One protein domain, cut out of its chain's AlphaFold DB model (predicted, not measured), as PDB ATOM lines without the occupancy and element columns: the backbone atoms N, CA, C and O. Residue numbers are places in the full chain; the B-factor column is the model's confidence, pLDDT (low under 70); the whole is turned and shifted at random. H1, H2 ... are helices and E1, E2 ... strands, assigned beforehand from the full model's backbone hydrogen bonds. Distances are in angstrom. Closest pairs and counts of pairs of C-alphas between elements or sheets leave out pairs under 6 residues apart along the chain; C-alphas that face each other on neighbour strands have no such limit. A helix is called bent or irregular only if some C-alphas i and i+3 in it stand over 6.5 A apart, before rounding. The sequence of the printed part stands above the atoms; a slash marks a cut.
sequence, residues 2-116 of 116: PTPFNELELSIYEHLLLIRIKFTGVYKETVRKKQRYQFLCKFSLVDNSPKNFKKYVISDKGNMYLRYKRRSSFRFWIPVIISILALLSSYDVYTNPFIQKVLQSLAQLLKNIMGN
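What this domain is: This is residues 2 to 116 of the 116 residues of an uncharacterized protein of Eubacterium sp (UniProt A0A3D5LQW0). A small head of three helices, H1, H2 and H3, and a two-stranded hairpin, E1 and E2, sits at one end of one very long helix, H4, which reaches away from the head as an arm. At the far end of that arm the chain folds back into H5, which touches no other helix, and the whole has the outline of an open hook. The printed part has 115 residues, with five named helices and two named strands in the order H1, H2, H3, E1, E2, H4, H5; the sheet E1 - E2 is antiparallel and the class is mostly helix. It is only just loose, close to extended, with a radius of gyration of the C-alphas of 20.0 A and spans of 56 by 33 by 24 A.

How they stand to each other: H1, residues 12 to 24, is close but not clearly touching H3, residues 35 to 42, with the closest C-alphas those of Glu 14 and Arg 36, 7.8 A apart. H2, residues 28 to 33, and H3 touch only at the corner by their tight link; their closest C-alphas are those of Val 31 and Tyr 37, 5.1 A apart. E1, residues 46 to 48, and E2, residues 55 to 58, form a hairpin, with N 47 and O 57 within hydrogen-bond range at 2.8 A and N 57 and O 47 at 2.9 A. The closest C-alphas of H1 and E2 are those of Lys 22 and Ile 58, 5.7 A apart. Residues 26 to 27 pair antiparallel with residues 55 to 56 of E2. H4, residues 60 to 90, and H1 only just touch, with 3 pairs of C-alphas within 8 A, the closest being the C-alphas of Ile 19 and Leu 66 at 7.5 A; H1 touches H4 with residues 15 to 19 alone, and H4 touches H1 with residues 62 to 66 alone. Their steep tilt is 63 degrees, opposite ways. H5, residues 97 to 114, is apart from H4. Every O i to N i+4 pair is within hydrogen-bond range in H2 and H5, against 8 of 9 in H1, 25 of 27 in H4 and 1 of 4 in H3, where 4 of 5 O i to N i+3 pairs are.

Where its parts are: H1 begins at C-alpha 12, (101.056, 139.001, 120.008), and is 18.6 A long. H3 is irregular, with C-alphas 36 and 39 7.1 A apart. H4 runs 44.8 A from C-alpha 60 at (94.162, 120.394, 117.003), with a kink of 27 degrees near residue 76; it is neither bent nor irregular, but only just: C-alphas 76 and 79 are 6.3 A apart. H5, 25.8 A long, ends at C-alpha 114, (116.517, 121.175, 136.872).

The domain as a whole: The two C-alphas farthest apart, those of Phe 53 and Asp 92, are 57.6 A apart. Residues 70 to 84, 86 to 92, 95 to 102 and 104 to 116 stand free. The printed part has no cut and no long link. The mean pLDDT of the printed part is 87.7; residues 93 to 95 and 115 to 116 are under 70.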
ATOM      1  N   PRO A   2      88.614 127.186 105.270       74.75
ATOM      2  CA  PRO A   2      89.126 127.609 106.569       74.75
ATOM      3  C   PRO A   2      90.625 127.919 106.443       74.75
ATOM      4  O   PRO A   2      91.375 127.080 105.953       74.75
ATOM      5  N   THR A   3      91.062 129.107 106.874       81.06
ATOM      6  CA  THR A   3      92.472 129.542 106.817       81.06
ATOM      7  C   THR A   3      93.383 128.480 107.440       81.06
ATOM      8  O   THR A   3      93.104 128.076 108.576       81.06
ATOM      9  N   PRO A   4      94.428 127.989 106.758       88.56
ATOM     10  CA  PRO A   4      95.300 126.953 107.302       88.56
ATOM     11  C   PRO A   4      96.124 127.489 108.483       88.56
ATOM     12  O   PRO A   4      96.228 128.693 108.709       88.56
ATOM     13  N   PHE A   5      96.673 126.592 109.309       87.88
ATOM     14  CA  PHE A   5      97.289 126.996 110.582       87.88
ATOM     15  C   PHE A   5      98.579 127.818 110.418       87.88
ATOM     16  O   PHE A   5      98.947 128.553 111.326       87.88
ATOM     17  N   ASN A   6      99.292 127.655 109.306       86.81
ATOM     18  CA  ASN A   6     100.564 128.313 108.994       86.81
ATOM     19  C   ASN A   6     100.385 129.751 108.482       86.81
ATOM     20  O   ASN A   6     101.296 130.553 108.647       86.81
ATOM     21  N   GLU A   7      99.222 130.075 107.920       89.44
ATOM     22  CA  GLU A   7      98.872 131.408 107.398       89.44
ATOM     23  C   GLU A   7      98.127 132.270 108.431       89.44
ATOM     24  O   GLU A   7      97.696 133.384 108.146       89.44
ATOM     25  N   LEU A   8      97.941 131.762 109.653       90.12
ATOM     26  CA  LEU A   8      97.304 132.518 110.727       90.12
ATOM     27  C   LEU A   8      98.229 133.615 111.255       90.12
ATOM     28  O   LEU A   8      99.164 133.360 112.019       90.12
ATOM     29  N   GLU A   9      97.890 134.855 110.936       87.94
ATOM     30  CA  GLU A   9      98.528 136.044 111.492       87.94
ATOM     31  C   GLU A   9      97.783 136.524 112.739       87.94
ATOM     32  O   GLU A   9      97.003 137.472 112.710       87.94
ATOM     33  N   LEU A  10      98.003 135.838 113.864       90.12
ATOM     34  CA  LEU A  10      97.517 136.333 115.152       90.12
ATOM     35  C   LEU A  10      98.443 137.421 115.691       90.12
ATOM     36  O   LEU A  10      99.673 137.292 115.648       90.12
ATOM     37  N   SER A  11      97.846 138.440 116.303       90.94
ATOM     38  CA  SER A  11      98.582 139.427 117.090       90.94
ATOM     39  C   SER A  11      99.306 138.774 118.276       90.94
ATOM     40  O   SER A  11      98.958 137.681 118.737       90.94
ATOM     41  N   ILE A  12     100.308 139.467 118.827       89.62
ATOM     42  CA  ILE A  12     101.056 139.001 120.008       89.62
ATOM     43  C   ILE A  12     100.098 138.716 121.177       89.62
ATOM     44  O   ILE A  12     100.212 137.685 121.840       89.62
ATOM     45  N   TYR A  13      99.106 139.585 121.388       91.69
ATOM     46  CA  TYR A  13      98.105 139.416 122.440       91.69
ATOM     47  C   TYR A  13      97.236 138.175 122.230       91.69
ATOM     48  O   TYR A  13      97.025 137.413 123.172       91.69
ATOM     49  N   GLU A  14      96.757 137.936 121.010       94.00
ATOM     50  CA  GLU A  14      95.967 136.745 120.680       94.00
ATOM     51  C   GLU A  14      96.792 135.463 120.818       94.00
ATOM     52  O   GLU A  14      96.296 134.463 121.339       94.00
ATOM     53  N   HIS A  15      98.070 135.499 120.430       93.94
ATOM     54  CA  HIS A  15      98.994 134.385 120.612       93.94
ATOM     55  C   HIS A  15      99.200 134.050 122.099       93.94
ATOM     56  O   HIS A  15      99.061 132.890 122.493       93.94
ATOM     57  N   LEU A  16      99.464 135.055 122.943       93.00
ATOM     58  CA  LEU A  16      99.602 134.874 124.394       93.00
ATOM     59  C   LEU A  16      98.302 134.372 125.032       93.00
ATOM     60  O   LEU A  16      98.317 133.495 125.899       93.00
ATOM     61  N   LEU A  17      97.165 134.896 124.577       94.44
ATOM     62  CA  LEU A  17      95.853 134.471 125.040       94.44
ATOM     63  C   LEU A  17      95.602 133.001 124.685       94.44
ATOM     64  O   LEU A  17      95.132 132.243 125.534       94.44
ATOM     65  N   LEU A  18      95.973 132.575 123.477       95.00
ATOM     66  CA  LEU A  18      95.881 131.182 123.053       95.00
ATOM     67  C   LEU A  18      96.780 130.280 123.913       95.00
ATOM     68  O   LEU A  18      96.310 129.261 124.409       95.00
ATOM     69  N   ILE A  19      98.029 130.679 124.188       94.19
ATOM     70  CA  ILE A  19      98.914 129.943 125.110       94.19
ATOM     71  C   ILE A  19      98.245 129.759 126.475       94.19
ATOM     72  O   ILE A  19      98.214 128.645 126.989       94.19
ATOM     73  N   ARG A  20      97.650 130.814 127.044       93.69
ATOM     74  CA  ARG A  20      96.940 130.725 128.328       93.69
ATOM     75  C   ARG A  20      95.780 129.725 128.276       93.69
ATOM     76  O   ARG A  20      95.655 128.890 129.170       93.69
ATOM     77  N   ILE A  21      94.963 129.773 127.221       93.44
ATOM     78  CA  ILE A  21      93.834 128.846 127.031       93.44
ATOM     79  C   ILE A  21      94.311 127.398 126.938       93.44
ATOM     80  O   ILE A  21      93.623 126.516 127.445       93.44
ATOM     81  N   LYS A  22      95.488 127.140 126.355       92.75
ATOM     82  CA  LYS A  22      96.057 125.788 126.302       92.75
ATOM     83  C   LYS A  22      96.136 125.133 127.684       92.75
ATOM     84  O   LYS A  22      95.878 123.942 127.802       92.75
ATOM     85  N   PHE A  23      96.494 125.910 128.706       89.62
ATOM     86  CA  PHE A  23      96.690 125.408 130.065       89.62
ATOM     87  C   PHE A  23      95.402 125.408 130.891       89.62
ATOM     88  O   PHE A  23      95.145 124.455 131.619       89.62
ATOM     89  N   THR A  24      94.578 126.456 130.789       90.38
ATOM     90  CA  THR A  24      93.423 126.639 131.694       90.38
ATOM     91  C   THR A  24      92.059 126.381 131.049       90.38
ATOM     92  O   THR A  24      91.038 126.330 131.743       90.38
ATOM     93  N   GLY A  25      92.011 126.270 129.720       91.81
ATOM     94  CA  GLY A  25      90.787 126.411 128.935       91.81
ATOM     95  C   GLY A  25      90.189 127.819 129.036       91.81
ATOM     96  O   GLY A  25      90.766 128.731 129.639       91.81
ATOM     97  N   VAL A  26      89.000 128.001 128.457       94.62
ATOM     98  CA  VAL A  26      88.200 129.232 128.587       94.62
ATOM     99  C   VAL A  26      86.711 128.910 128.669       94.62
ATOM    100  O   VAL A  26      86.234 127.998 128.005       94.62
ATOM    101  N   TYR A  27      85.949 129.645 129.476       95.06
ATOM    102  CA  TYR A  27      84.497 129.463 129.550       95.06
ATOM    103  C   TYR A  27      83.796 130.005 128.302       95.06
ATOM    104  O   TYR A  27      84.101 131.105 127.836       95.06
ATOM    105  N   LYS A  28      82.791 129.272 127.812       93.62
ATOM    106  CA  LYS A  28      81.993 129.653 126.634       93.62
ATOM    107  C   LYS A  28      81.349 131.030 126.788       93.62
ATOM    108  O   LYS A  28      81.360 131.826 125.856       93.62
ATOM    109  N   GLU A  29      80.855 131.347 127.984       93.31
ATOM    110  CA  GLU A  29      80.288 132.666 128.290       93.31
ATOM    111  C   GLU A  29      81.303 133.799 128.139       93.31
ATOM    112  O   GLU A  29      80.969 134.869 127.635       93.31
ATOM    113  N   THR A  30      82.558 133.564 128.533       91.94
ATOM    114  CA  THR A  30      83.626 134.562 128.383       91.94
ATOM    115  C   THR A  30      83.909 134.827 126.911       91.94
ATOM    116  O   THR A  30      84.074 135.982 126.527       91.94
ATOM    117  N   VAL A  31      83.918 133.773 126.090       92.12
ATOM    118  CA  VAL A  31      84.123 133.888 124.641       92.12
ATOM    119  C   VAL A  31      82.975 134.646 123.974       92.12
ATOM    120  O   VAL A  31      83.227 135.492 123.125       92.12
ATOM    121  N   ARG A  32      81.728 134.408 124.403       89.81
ATOM    122  CA  ARG A  32      80.545 135.112 123.877       89.81
ATOM    123  C   ARG A  32      80.515 136.595 124.253       89.81
ATOM    124  O   ARG A  32      80.179 137.419 123.413       89.81
ATOM    125  N   LYS A  33      80.855 136.940 125.499       92.31
ATOM    126  CA  LYS A  33      80.753 138.322 126.006       92.31
ATOM    127  C   LYS A  33      81.901 139.227 125.554       92.31
ATOM    128  O   LYS A  33      81.725 140.437 125.490       92.31
ATOM    129  N   LYS A  34      83.097 138.680 125.311       92.88
ATOM    130  CA  LYS A  34      84.309 139.483 125.088       92.88
ATOM    131  C   LYS A  34      84.798 139.375 123.647       92.88
ATOM    132  O   LYS A  34      85.288 138.327 123.235       92.88
ATOM    133  N   GLN A  35      84.795 140.503 122.935       89.75
ATOM    134  CA  GLN A  35      85.217 140.597 121.531       89.75
ATOM    135  C   GLN A  35      86.624 140.034 121.276       89.75
ATOM    136  O   GLN A  35      86.843 139.340 120.289       89.75
ATOM    137  N   ARG A  36      87.555 140.218 122.223       90.69
ATOM    138  CA  ARG A  36      88.935 139.704 122.137       90.69
ATOM    139  C   ARG A  36      89.067 138.179 122.010       90.69
ATOM    140  O   ARG A  36      90.171 137.699 121.818       90.69
ATOM    141  N   TYR A  37      87.992 137.408 122.190       92.00
ATOM    142  CA  TYR A  37      87.988 135.950 122.012       92.00
ATOM    143  C   TYR A  37      87.304 135.515 120.708       92.00
ATOM    144  O   TYR A  37      87.321 134.327 120.395       92.00
ATOM    145  N   GLN A  38      86.725 136.438 119.929       90.38
ATOM    146  CA  GLN A  38      86.019 136.107 118.685       90.38
ATOM    147  C   GLN A  38      86.934 135.435 117.655       90.38
ATOM    148  O   GLN A  38      86.481 134.552 116.926       90.38
ATOM    149  N   PHE A  39      88.229 135.779 117.640       92.25
ATOM    150  CA  PHE A  39      89.217 135.154 116.756       92.25
ATOM    151  C   PHE A  39      89.310 133.631 116.958       92.25
ATOM    152  O   PHE A  39      89.538 132.895 116.002       92.25
ATOM    153  N   LEU A  40      89.068 133.139 118.180       92.62
ATOM    154  CA  LEU A  40      89.121 131.709 118.488       92.62
ATOM    155  C   LEU A  40      88.068 130.929 117.707       92.62
ATOM    156  O   LEU A  40      88.370 129.875 117.153       92.62
ATOM    157  N   CYS A  41      86.847 131.460 117.647       90.88
ATOM    158  CA  CYS A  41      85.757 130.858 116.889       90.88
ATOM    159  C   CYS A  41      85.918 131.119 115.388       90.88
ATOM    160  O   CYS A  41      85.767 130.187 114.603       90.88
ATOM    161  N   LYS A  42      86.303 132.344 114.995       91.25
ATOM    162  CA  LYS A  42      86.526 132.735 113.590       91.25
ATOM    163  C   LYS A  42      87.529 131.822 112.881       91.25
ATOM    164  O   LYS A  42      87.323 131.460 111.730       91.25
ATOM    165  N   PHE A  43      88.603 131.447 113.573       92.19
ATOM    166  CA  PHE A  43      89.669 130.616 113.018       92.19
ATOM    167  C   PHE A  43      89.596 129.142 113.439       92.19
ATOM    168  O   PHE A  43      90.505 128.380 113.097       92.19
ATOM    169  N   SER A  44      88.544 128.726 114.151       92.38
ATOM    170  CA  SER A  44      88.365 127.352 114.654       92.38
ATOM    171  C   SER A  44      89.561 126.854 115.488       92.38
ATOM    172  O   SER A  44      90.075 125.752 115.299       92.38
ATOM    173  N   LEU A  45      90.049 127.700 116.402       94.19
ATOM    174  CA  LEU A  45      91.202 127.420 117.274       94.19
ATOM    175  C   LEU A  45      90.819 126.737 118.589       94.19
ATOM    176  O   LEU A  45      91.695 126.417 119.397       94.19
ATOM    177  N   VAL A  46      89.522 126.546 118.822       94.12
ATOM    178  CA  VAL A  46      88.988 125.950 120.040       94.12
ATOM    179  C   VAL A  46      87.874 124.959 119.746       94.12
ATOM    180  O   VAL A  46      87.045 125.205 118.874       94.12
ATOM    181  N   ASP A  47      87.830 123.902 120.551       94.06
ATOM    182  CA  ASP A  47      86.815 122.852 120.536       94.06
ATOM    183  C   ASP A  47      86.143 122.731 121.906       94.06
ATOM    184  O   ASP A  47      86.620 123.245 122.926       94.06
ATOM    185  N   ASN A  48      84.995 122.057 121.948       92.56
ATOM    186  CA  ASN A  48      84.311 121.774 123.206       92.56
ATOM    187  C   ASN A  48      85.186 120.894 124.103       92.56
ATOM    188  O   ASN A  48      85.728 119.887 123.658       92.56
ATOM    189  N   SER A  49      85.297 121.247 125.384       91.06
ATOM    190  CA  SER A  49      86.021 120.396 126.323       91.06
ATOM    191  C   SER A  49      85.256 119.088 126.557       91.06
ATOM    192  O   SER A  49      84.089 119.157 126.954       91.06
ATOM    193  N   PRO A  50      85.901 117.914 126.425       88.12
ATOM    194  CA  PRO A  50      85.263 116.632 126.731       88.12
ATOM    195  C   PRO A  50      84.989 116.463 128.232       88.12
ATOM    196  O   PRO A  50      84.107 115.710 128.622       88.12
ATOM    197  N   LYS A  51      85.729 117.185 129.087       89.12
ATOM    198  CA  LYS A  51      85.603 117.117 130.552       89.12
ATOM    199  C   LYS A  51      84.616 118.137 131.122       89.12
ATOM    200  O   LYS A  51      84.110 117.955 132.221       89.12
ATOM    201  N   ASN A  52      84.389 119.252 130.426       91.25
ATOM    202  CA  ASN A  52      83.533 120.328 130.917       91.25
ATOM    203  C   ASN A  52      82.816 121.038 129.766       91.25
ATOM    204  O   ASN A  52      83.364 121.944 129.140       91.25
ATOM    205  N   PHE A  53      81.542 120.711 129.560       89.69
ATOM    206  CA  PHE A  53      80.731 121.261 128.471       89.69
ATOM    207  C   PHE A  53      80.586 122.792 128.479       89.69
ATOM    208  O   PHE A  53      80.257 123.374 127.443       89.69
ATOM    209  N   LYS A  54      80.848 123.470 129.605       93.44
ATOM    210  CA  LYS A  54      80.834 124.942 129.711       93.44
ATOM    211  C   LYS A  54      82.158 125.588 129.294       93.44
ATOM    212  O   LYS A  54      82.243 126.818 129.247       93.44
ATOM    213  N   LYS A  55      83.188 124.794 128.991       94.56
ATOM    214  CA  LYS A  55      84.518 125.260 128.594       94.56
ATOM    215  C   LYS A  55      84.862 124.870 127.160       94.56
ATOM    216  O   LYS A  55      84.479 123.815 126.658       94.56
ATOM    217  N   TYR A  56      85.640 125.740 126.540       94.56
ATOM    218  CA  TYR A  56      86.410 125.473 125.343       94.56
ATOM    219  C   TYR A  56      87.849 125.101 125.718       94.56
ATOM    220  O   TYR A  56      88.431 125.669 126.651       94.56
ATOM    221  N   VAL A  57      88.409 124.156 124.972       94.31
ATOM    222  CA  VAL A  57      89.829 123.778 124.966       94.31
ATOM    223  C   VAL A  57      90.422 124.103 123.602       94.31
ATOM    224  O   VAL A  57      89.687 124.368 122.656       94.31
ATOM    225  N   ILE A  58      91.747 124.124 123.495       94.62
ATOM    226  CA  ILE A  58      92.405 124.312 122.199       94.62
ATOM    227  C   ILE A  58      92.071 123.155 121.254       94.62
ATOM    228  O   ILE A  58      92.144 121.997 121.662       94.62
ATOM    229  N   SER A  59      91.777 123.492 119.997       95.12
ATOM    230  CA  SER A  59      91.617 122.523 118.912       95.12
ATOM    231  C   SER A  59      92.960 121.997 118.408       95.12
ATOM    232  O   SER A  59      94.016 122.604 118.626       95.12
ATOM    233  N   ASP A  60      92.946 120.910 117.643       94.25
ATOM    234  CA  ASP A  60      94.162 120.394 117.003       94.25
ATOM    235  C   ASP A  60      94.831 121.432 116.101       94.25
ATOM    236  O   ASP A  60      96.055 121.590 116.124       94.25
ATOM    237  N   LYS A  61      94.024 122.232 115.398       94.38
ATOM    238  CA  LYS A  61      94.498 123.364 114.599       94.38
ATOM    239  C   LYS A  61      95.206 124.411 115.459       94.38
ATOM    240  O   LYS A  61      96.297 124.858 115.105       94.38
ATOM    241  N   GLY A  62      94.636 124.767 116.612       94.06
ATOM    242  CA  GLY A  62      95.283 125.667 117.569       94.06
ATOM    243  C   GLY A  62      96.604 125.096 118.103       94.06
ATOM    244  O   GLY A  62      97.603 125.813 118.195       94.06
ATOM    245  N   ASN A  63      96.660 123.788 118.371       94.81
ATOM    246  CA  ASN A  63      97.892 123.105 118.770       94.81
ATOM    247  C   ASN A  63      98.948 123.086 117.654       94.81
ATOM    248  O   ASN A  63     100.140 123.232 117.939       94.81
ATOM    249  N   MET A  64      98.546 122.897 116.397       95.00
ATOM    250  CA  MET A  64      99.441 122.977 115.238       95.00
ATOM    251  C   MET A  64      99.995 124.391 115.064       95.00
ATOM    252  O   MET A  64     101.212 124.545 114.971       95.00
ATOM    253  N   TYR A  65      99.146 125.419 115.142       94.88
ATOM    254  CA  TYR A  65      99.572 126.820 115.103       94.88
ATOM    255  C   TYR A  65     100.598 127.141 116.202       94.88
ATOM    256  O   TYR A  65     101.672 127.674 115.917       94.88
ATOM    257  N   LEU A  66     100.328 126.763 117.458       94.31
ATOM    258  CA  LEU A  66     101.253 127.019 118.569       94.31
ATOM    259  C   LEU A  66     102.601 126.305 118.392       94.31
ATOM    260  O   LEU A  66     103.637 126.857 118.769       94.31
ATOM    261  N   ARG A  67     102.607 125.089 117.832       93.62
ATOM    262  CA  ARG A  67     103.842 124.357 117.507       93.62
ATOM    263  C   ARG A  67     104.617 125.045 116.386       93.62
ATOM    264  O   ARG A  67     105.819 125.260 116.531       93.62
ATOM    265  N   TYR A  68     103.925 125.427 115.315       94.12
ATOM    266  CA  TYR A  68     104.504 126.137 114.178       94.12
ATOM    267  C   TYR A  68     105.140 127.464 114.607       94.12
ATOM    268  O   TYR A  68     106.333 127.675 114.386       94.12
ATOM    269  N   LYS A  69     104.385 128.314 115.318       91.69
ATOM    270  CA  LYS A  69     104.867 129.625 115.771       91.69
ATOM    271  C   LYS A  69     106.062 129.492 116.710       91.69
ATOM    272  O   LYS A  69     107.037 130.211 116.540       91.69
ATOM    273  N   ARG A  70     106.044 128.527 117.638       90.69
ATOM    274  CA  ARG A  70     107.187 128.264 118.528       90.69
ATOM    275  C   ARG A  70     108.437 127.859 117.753       90.69
ATOM    276  O   ARG A  70     109.501 128.409 118.010       90.69
ATOM    277  N   ARG A  71     108.314 126.928 116.800       90.19
ATOM    278  CA  ARG A  71     109.442 126.485 115.964       90.19
ATOM    279  C   ARG A  71     110.013 127.645 115.149       90.19
ATOM    280  O   ARG A  71     111.230 127.795 115.091       90.19
ATOM    281  N   SER A  72     109.145 128.473 114.571       88.94
ATOM    282  CA  SER A  72     109.552 129.673 113.839       88.94
ATOM    283  C   SER A  72     110.268 130.676 114.745       88.94
ATOM    284  O   SER A  72     111.350 131.141 114.401       88.94
ATOM    285  N   SER A  73     109.706 130.969 115.922       87.00
ATOM    286  CA  SER A  73     110.316 131.879 116.893       87.00
ATOM    287  C   SER A  73     111.674 131.368 117.364       87.00
ATOM    288  O   SER A  73     112.621 132.139 117.392       87.00
ATOM    289  N   PHE A  74     111.813 130.081 117.683       87.88
ATOM    290  CA  PHE A  74     113.101 129.512 118.088       87.88
ATOM    291  C   PHE A  74     114.145 129.555 116.973       87.88
ATOM    292  O   PHE A  74     115.293 129.885 117.248       87.88
ATOM    293  N   ARG A  75     113.754 129.305 115.716       90.69
ATOM    294  CA  ARG A  75     114.668 129.412 114.568       90.69
ATOM    295  C   ARG A  75     115.249 130.821 114.411       90.69
ATOM    296  O   ARG A  75     116.378 130.949 113.957       90.69
ATOM    297  N   PHE A  76     114.488 131.845 114.789       89.88
ATOM    298  CA  PHE A  76     114.935 133.235 114.760       89.88
ATOM    299  C   PHE A  76     115.703 133.632 116.028       89.88
ATOM    300  O   PHE A  76     116.821 134.128 115.950       89.88
ATOM    301  N   TRP A  77     115.126 133.394 117.208       90.00
ATOM    302  CA  TRP A  77     115.663 133.899 118.471       90.00
ATOM    303  C   TRP A  77     116.913 133.165 118.949       90.00
ATOM    304  O   TRP A  77     117.761 133.807 119.558       90.00
ATOM    305  N   ILE A  78     117.069 131.862 118.679       90.06
ATOM    306  CA  ILE A  78     118.252 131.116 119.144       90.06
ATOM    307  C   ILE A  78     119.544 131.713 118.552       90.06
ATOM    308  O   ILE A  78     120.406 132.105 119.340       90.06
ATOM    309  N   PRO A  79     119.690 131.873 117.218       93.31
ATOM    310  CA  PRO A  79     120.883 132.502 116.650       93.31
ATOM    311  C   PRO A  79     121.094 133.946 117.119       93.31
ATOM    312  O   PRO A  79     122.227 134.349 117.380       93.31
ATOM    313  N   VAL A  80     120.014 134.721 117.262       93.31
ATOM    314  CA  VAL A  80     120.076 136.120 117.714       93.31
ATOM    315  C   VAL A  80     120.614 136.212 119.141       93.31
ATOM    316  O   VAL A  80     121.529 136.989 119.397       93.31
ATOM    317  N   ILE A  81     120.104 135.391 120.062       90.31
ATOM    318  CA  ILE A  81     120.565 135.370 121.456       90.31
ATOM    319  C   ILE A  81     122.035 134.951 121.524       90.31
ATOM    320  O   ILE A  81     122.808 135.612 122.209       90.31
ATOM    321  N   ILE A  82     122.442 133.912 120.784       88.88
ATOM    322  CA  ILE A  82     123.851 133.486 120.722       88.88
ATOM    323  C   ILE A  82     124.739 134.633 120.228       88.88
ATOM    324  O   ILE A  82     125.785 134.891 120.816       88.88
ATOM    325  N   SER A  83     124.301 135.360 119.199       90.94
ATOM    326  CA  SER A  83     125.047 136.497 118.646       90.94
ATOM    327  C   SER A  83     125.169 137.647 119.650       90.94
ATOM    328  O   SER A  83     126.247 138.212 119.805       90.94
ATOM    329  N   ILE A  84     124.095 137.965 120.380       88.56
ATOM    330  CA  ILE A  84     124.113 138.982 121.444       88.56
ATOM    331  C   ILE A  84     125.069 138.568 122.568       88.56
ATOM    332  O   ILE A  84     125.878 139.381 123.003       88.56
ATOM    333  N   LEU A  85     125.013 137.311 123.020       85.31
ATOM    334  CA  LEU A  85     125.918 136.800 124.054       85.31
ATOM    335  C   LEU A  85     127.382 136.831 123.589       85.31
ATOM    336  O   LEU A  85     128.255 137.240 124.350       85.31
ATOM    337  N   ALA A  86     127.651 136.466 122.334       87.38
ATOM    338  CA  ALA A  86     128.988 136.536 121.749       87.38
ATOM    339  C   ALA A  86     129.510 137.981 121.679       87.38
ATOM    340  O   ALA A  86     130.654 138.237 122.048       87.38
ATOM    341  N   LEU A  87     128.663 138.938 121.278       86.56
ATOM    342  CA  LEU A  87     129.009 140.361 121.284       86.56
ATOM    343  C   LEU A  87     129.327 140.841 122.700       86.56
ATOM    344  O   LEU A  87     130.397 141.392 122.926       86.56
ATOM    345  N   LEU A  88     128.455 140.572 123.674       83.69
ATOM    346  CA  LEU A  88     128.701 140.936 125.074       83.69
ATOM    347  C   LEU A  88     130.002 140.317 125.611       83.69
ATOM    348  O   LEU A  88     130.716 140.970 126.370       83.69
ATOM    349  N   SER A  89     130.341 139.101 125.168       77.44
ATOM    350  CA  SER A  89     131.615 138.455 125.493       77.44
ATOM    351  C   SER A  89     132.810 139.181 124.905       77.44
ATOM    352  O   SER A  89     133.825 139.303 125.578       77.44
ATOM    353  N   SER A  90     132.700 139.654 123.665       76.50
ATOM    354  CA  SER A  90     133.785 140.358 122.984       76.50
ATOM    355  C   SER A  90     134.047 141.755 123.553       76.50
ATOM    356  O   SER A  90     135.143 142.272 123.375       76.50
ATOM    357  N   TYR A  91     133.059 142.373 124.205       78.50
ATOM    358  CA  TYR A  91     133.182 143.695 124.833       78.50
ATOM    359  C   TYR A  91     133.622 143.629 126.307       78.50
ATOM    360  O   TYR A  91     133.482 144.618 127.023       78.50
ATOM    361  N   ASP A  92     134.081 142.467 126.789       71.94
ATOM    362  CA  ASP A  92     134.414 142.228 128.200       71.94
ATOM    363  C   ASP A  92     133.283 142.623 129.168       71.94
ATOM    364  O   ASP A  92     133.503 142.848 130.355       71.94
ATOM    365  N   VAL A  93     132.023 142.657 128.718       67.44
ATOM    366  CA  VAL A  93     130.881 143.044 129.566       67.44
ATOM    367  C   VAL A  93     130.706 142.056 130.726       67.44
ATOM    368  O   VAL A  93     130.274 142.432 131.816       67.44
ATOM    369  N   TYR A  94     131.126 140.803 130.536       62.41
ATOM    370  CA  TYR A  94     131.177 139.790 131.592       62.41
ATOM    371  C   TYR A  94     132.306 139.989 132.606       62.41
ATOM    372  O   TYR A  94     132.340 139.259 133.589       62.41
ATOM    373  N   THR A  95     133.213 140.946 132.417       66.69
ATOM    374  CA  THR A  95     134.163 141.356 133.466       66.69
ATOM    375  C   THR A  95     133.509 142.289 134.482       66.69
ATOM    376  O   THR A  95     134.015 142.431 135.594       66.69
ATOM    377  N   ASN A  96     132.346 142.876 134.156       75.19
ATOM    378  CA  ASN A  96     131.602 143.681 135.110       75.19
ATOM    379  C   ASN A  96     131.142 142.790 136.286       75.19
ATOM    380  O   ASN A  96     130.333 141.870 136.088       75.19
ATOM    381  N   PRO A  97     131.592 143.073 137.524       75.75
ATOM    382  CA  PRO A  97     131.320 142.231 138.685       75.75
ATOM    383  C   PRO A  97     129.824 142.124 139.010       75.75
ATOM    384  O   PRO A  97     129.390 141.146 139.621       75.75
ATOM    385  N   PHE A  98     129.010 143.094 138.584       76.69
ATOM    386  CA  PHE A  98     127.559 143.035 138.739       76.69
ATOM    387  C   PHE A  98     126.931 141.969 137.831       76.69
ATOM    388  O   PHE A  98     126.133 141.151 138.286       76.69
ATOM    389  N   ILE A  99     127.336 141.929 136.559       76.38
ATOM    390  CA  ILE A  99     126.785 141.007 135.558       76.38
ATOM    391  C   ILE A  99     127.184 139.562 135.879       76.38
ATOM    392  O   ILE A  99     126.344 138.666 135.785       76.38
ATOM    393  N   GLN A 100     128.414 139.336 136.354       78.12
ATOM    394  CA  GLN A 100     128.849 138.014 136.823       78.12
ATOM    395  C   GLN A 100     127.998 137.491 137.979       78.12
ATOM    396  O   GLN A 100     127.551 136.345 137.935       78.12
ATOM    397  N   LYS A 101     127.736 138.326 138.993       80.94
ATOM    398  CA  LYS A 101     126.902 137.934 140.139       80.94
ATOM    399  C   LYS A 101     125.479 137.587 139.707       80.94
ATOM    400  O   LYS A 101     124.933 136.581 140.159       80.94
ATOM    401  N   VAL A 102     124.899 138.370 138.795       83.12
ATOM    402  CA  VAL A 102     123.564 138.089 138.247       83.12
ATOM    403  C   VAL A 102     123.559 136.757 137.488       83.12
ATOM    404  O   VAL A 102     122.717 135.906 137.773       83.12
ATOM    405  N   LEU A 103     124.525 136.514 136.598       81.06
ATOM    406  CA  LEU A 103     124.642 135.252 135.855       81.06
ATOM    407  C   LEU A 103     124.840 134.038 136.767       81.06
ATOM    408  O   LEU A 103     124.187 133.018 136.562       81.06
ATOM    409  N   GLN A 104     125.687 134.147 137.791       83.81
ATOM    410  CA  GLN A 104     125.898 133.077 138.769       83.81
ATOM    411  C   GLN A 104     124.624 132.766 139.560       83.81
ATOM    412  O   GLN A 104     124.278 131.595 139.725       83.81
ATOM    413  N   SER A 105     123.890 133.795 139.997       86.25
ATOM    414  CA  SER A 105     122.621 133.607 140.711       86.25
ATOM    415  C   SER A 105     121.554 132.941 139.832       86.25
ATOM    416  O   SER A 105     120.865 132.023 140.278       86.25
ATOM    417  N   LEU A 106     121.475 133.322 138.552       84.31
ATOM    418  CA  LEU A 106     120.593 132.689 137.571       84.31
ATOM    419  C   LEU A 106     120.995 131.234 137.309       84.31
ATOM    420  O   LEU A 106     120.128 130.363 137.261       84.31
ATOM    421  N   ALA A 107     122.293 130.948 137.187       84.06
ATOM    422  CA  ALA A 107     122.797 129.591 137.001       84.06
ATOM    423  C   ALA A 107     122.472 128.687 138.204       84.06
ATOM    424  O   ALA A 107     122.047 127.548 138.013       84.06
ATOM    425  N   GLN A 108     122.611 129.193 139.434       86.75
ATOM    426  CA  GLN A 108     122.219 128.468 140.648       86.75
ATOM    427  C   GLN A 108     120.712 128.200 140.705       86.75
ATOM    428  O   GLN A 108     120.304 127.076 140.991       86.75
ATOM    429  N   LEU A 109     119.882 129.196 140.382       86.94
ATOM    430  CA  LEU A 109     118.428 129.024 140.310       86.94
ATOM    431  C   LEU A 109     118.033 127.962 139.277       86.94
ATOM    432  O   LEU A 109     117.245 127.071 139.585       86.94
ATOM    433  N   LEU A 110     118.613 128.010 138.075       83.62
ATOM    434  CA  LEU A 110     118.362 127.015 137.031       83.62
ATOM    435  C   LEU A 110     118.807 125.613 137.452       83.62
ATOM    436  O   LEU A 110     118.086 124.649 137.202       83.62
ATOM    437  N   LYS A 111     119.960 125.494 138.122       84.81
ATOM    438  CA  LYS A 111     120.459 124.219 138.650       84.81
ATOM    439  C   LYS A 111     119.505 123.627 139.688       84.81
ATOM    440  O   LYS A 111     119.252 122.431 139.644       84.81
ATOM    441  N   ASN A 112     118.932 124.452 140.559       84.62
ATOM    442  CA  ASN A 112     117.951 124.001 141.547       84.62
ATOM    443  C   ASN A 112     116.599 123.617 140.923       84.62
ATOM    444  O   ASN A 112     115.928 122.736 141.442       84.62
ATOM    445  N   ILE A 113     116.200 124.256 139.818       77.81
ATOM    446  CA  ILE A 113     114.948 123.934 139.110       77.81
ATOM    447  C   ILE A 113     115.082 122.663 138.252       77.81
ATOM    448  O   ILE A 113     114.099 121.954 138.092       77.81
ATOM    449  N   MET A 114     116.263 122.383 137.682       71.75
ATOM    450  CA  MET A 114     116.517 121.175 136.872       71.75
ATOM    451  C   MET A 114     117.058 119.978 137.666       71.75
ATOM    452  O   MET A 114     117.014 118.860 137.161       71.75
ATOM    453  N   GLY A 115     117.648 120.212 138.841       54.66
ATOM    454  CA  GLY A 115     118.219 119.175 139.708       54.66
ATOM    455  C   GLY A 115     117.235 118.564 140.711       54.66
ATOM    456  O   GLY A 115     117.625 117.648 141.430       54.66
ATOM    457  N   ASN A 116     115.998 119.067 140.749       48.06
ATOM    458  CA  ASN A 116     114.828 118.460 141.396       48.06
ATOM    459  C   ASN A 116     113.889 117.907 140.319       48.06
ATOM    460  O   ASN A 116     113.174 116.928 140.620       48.06
TER     461      ASN A 116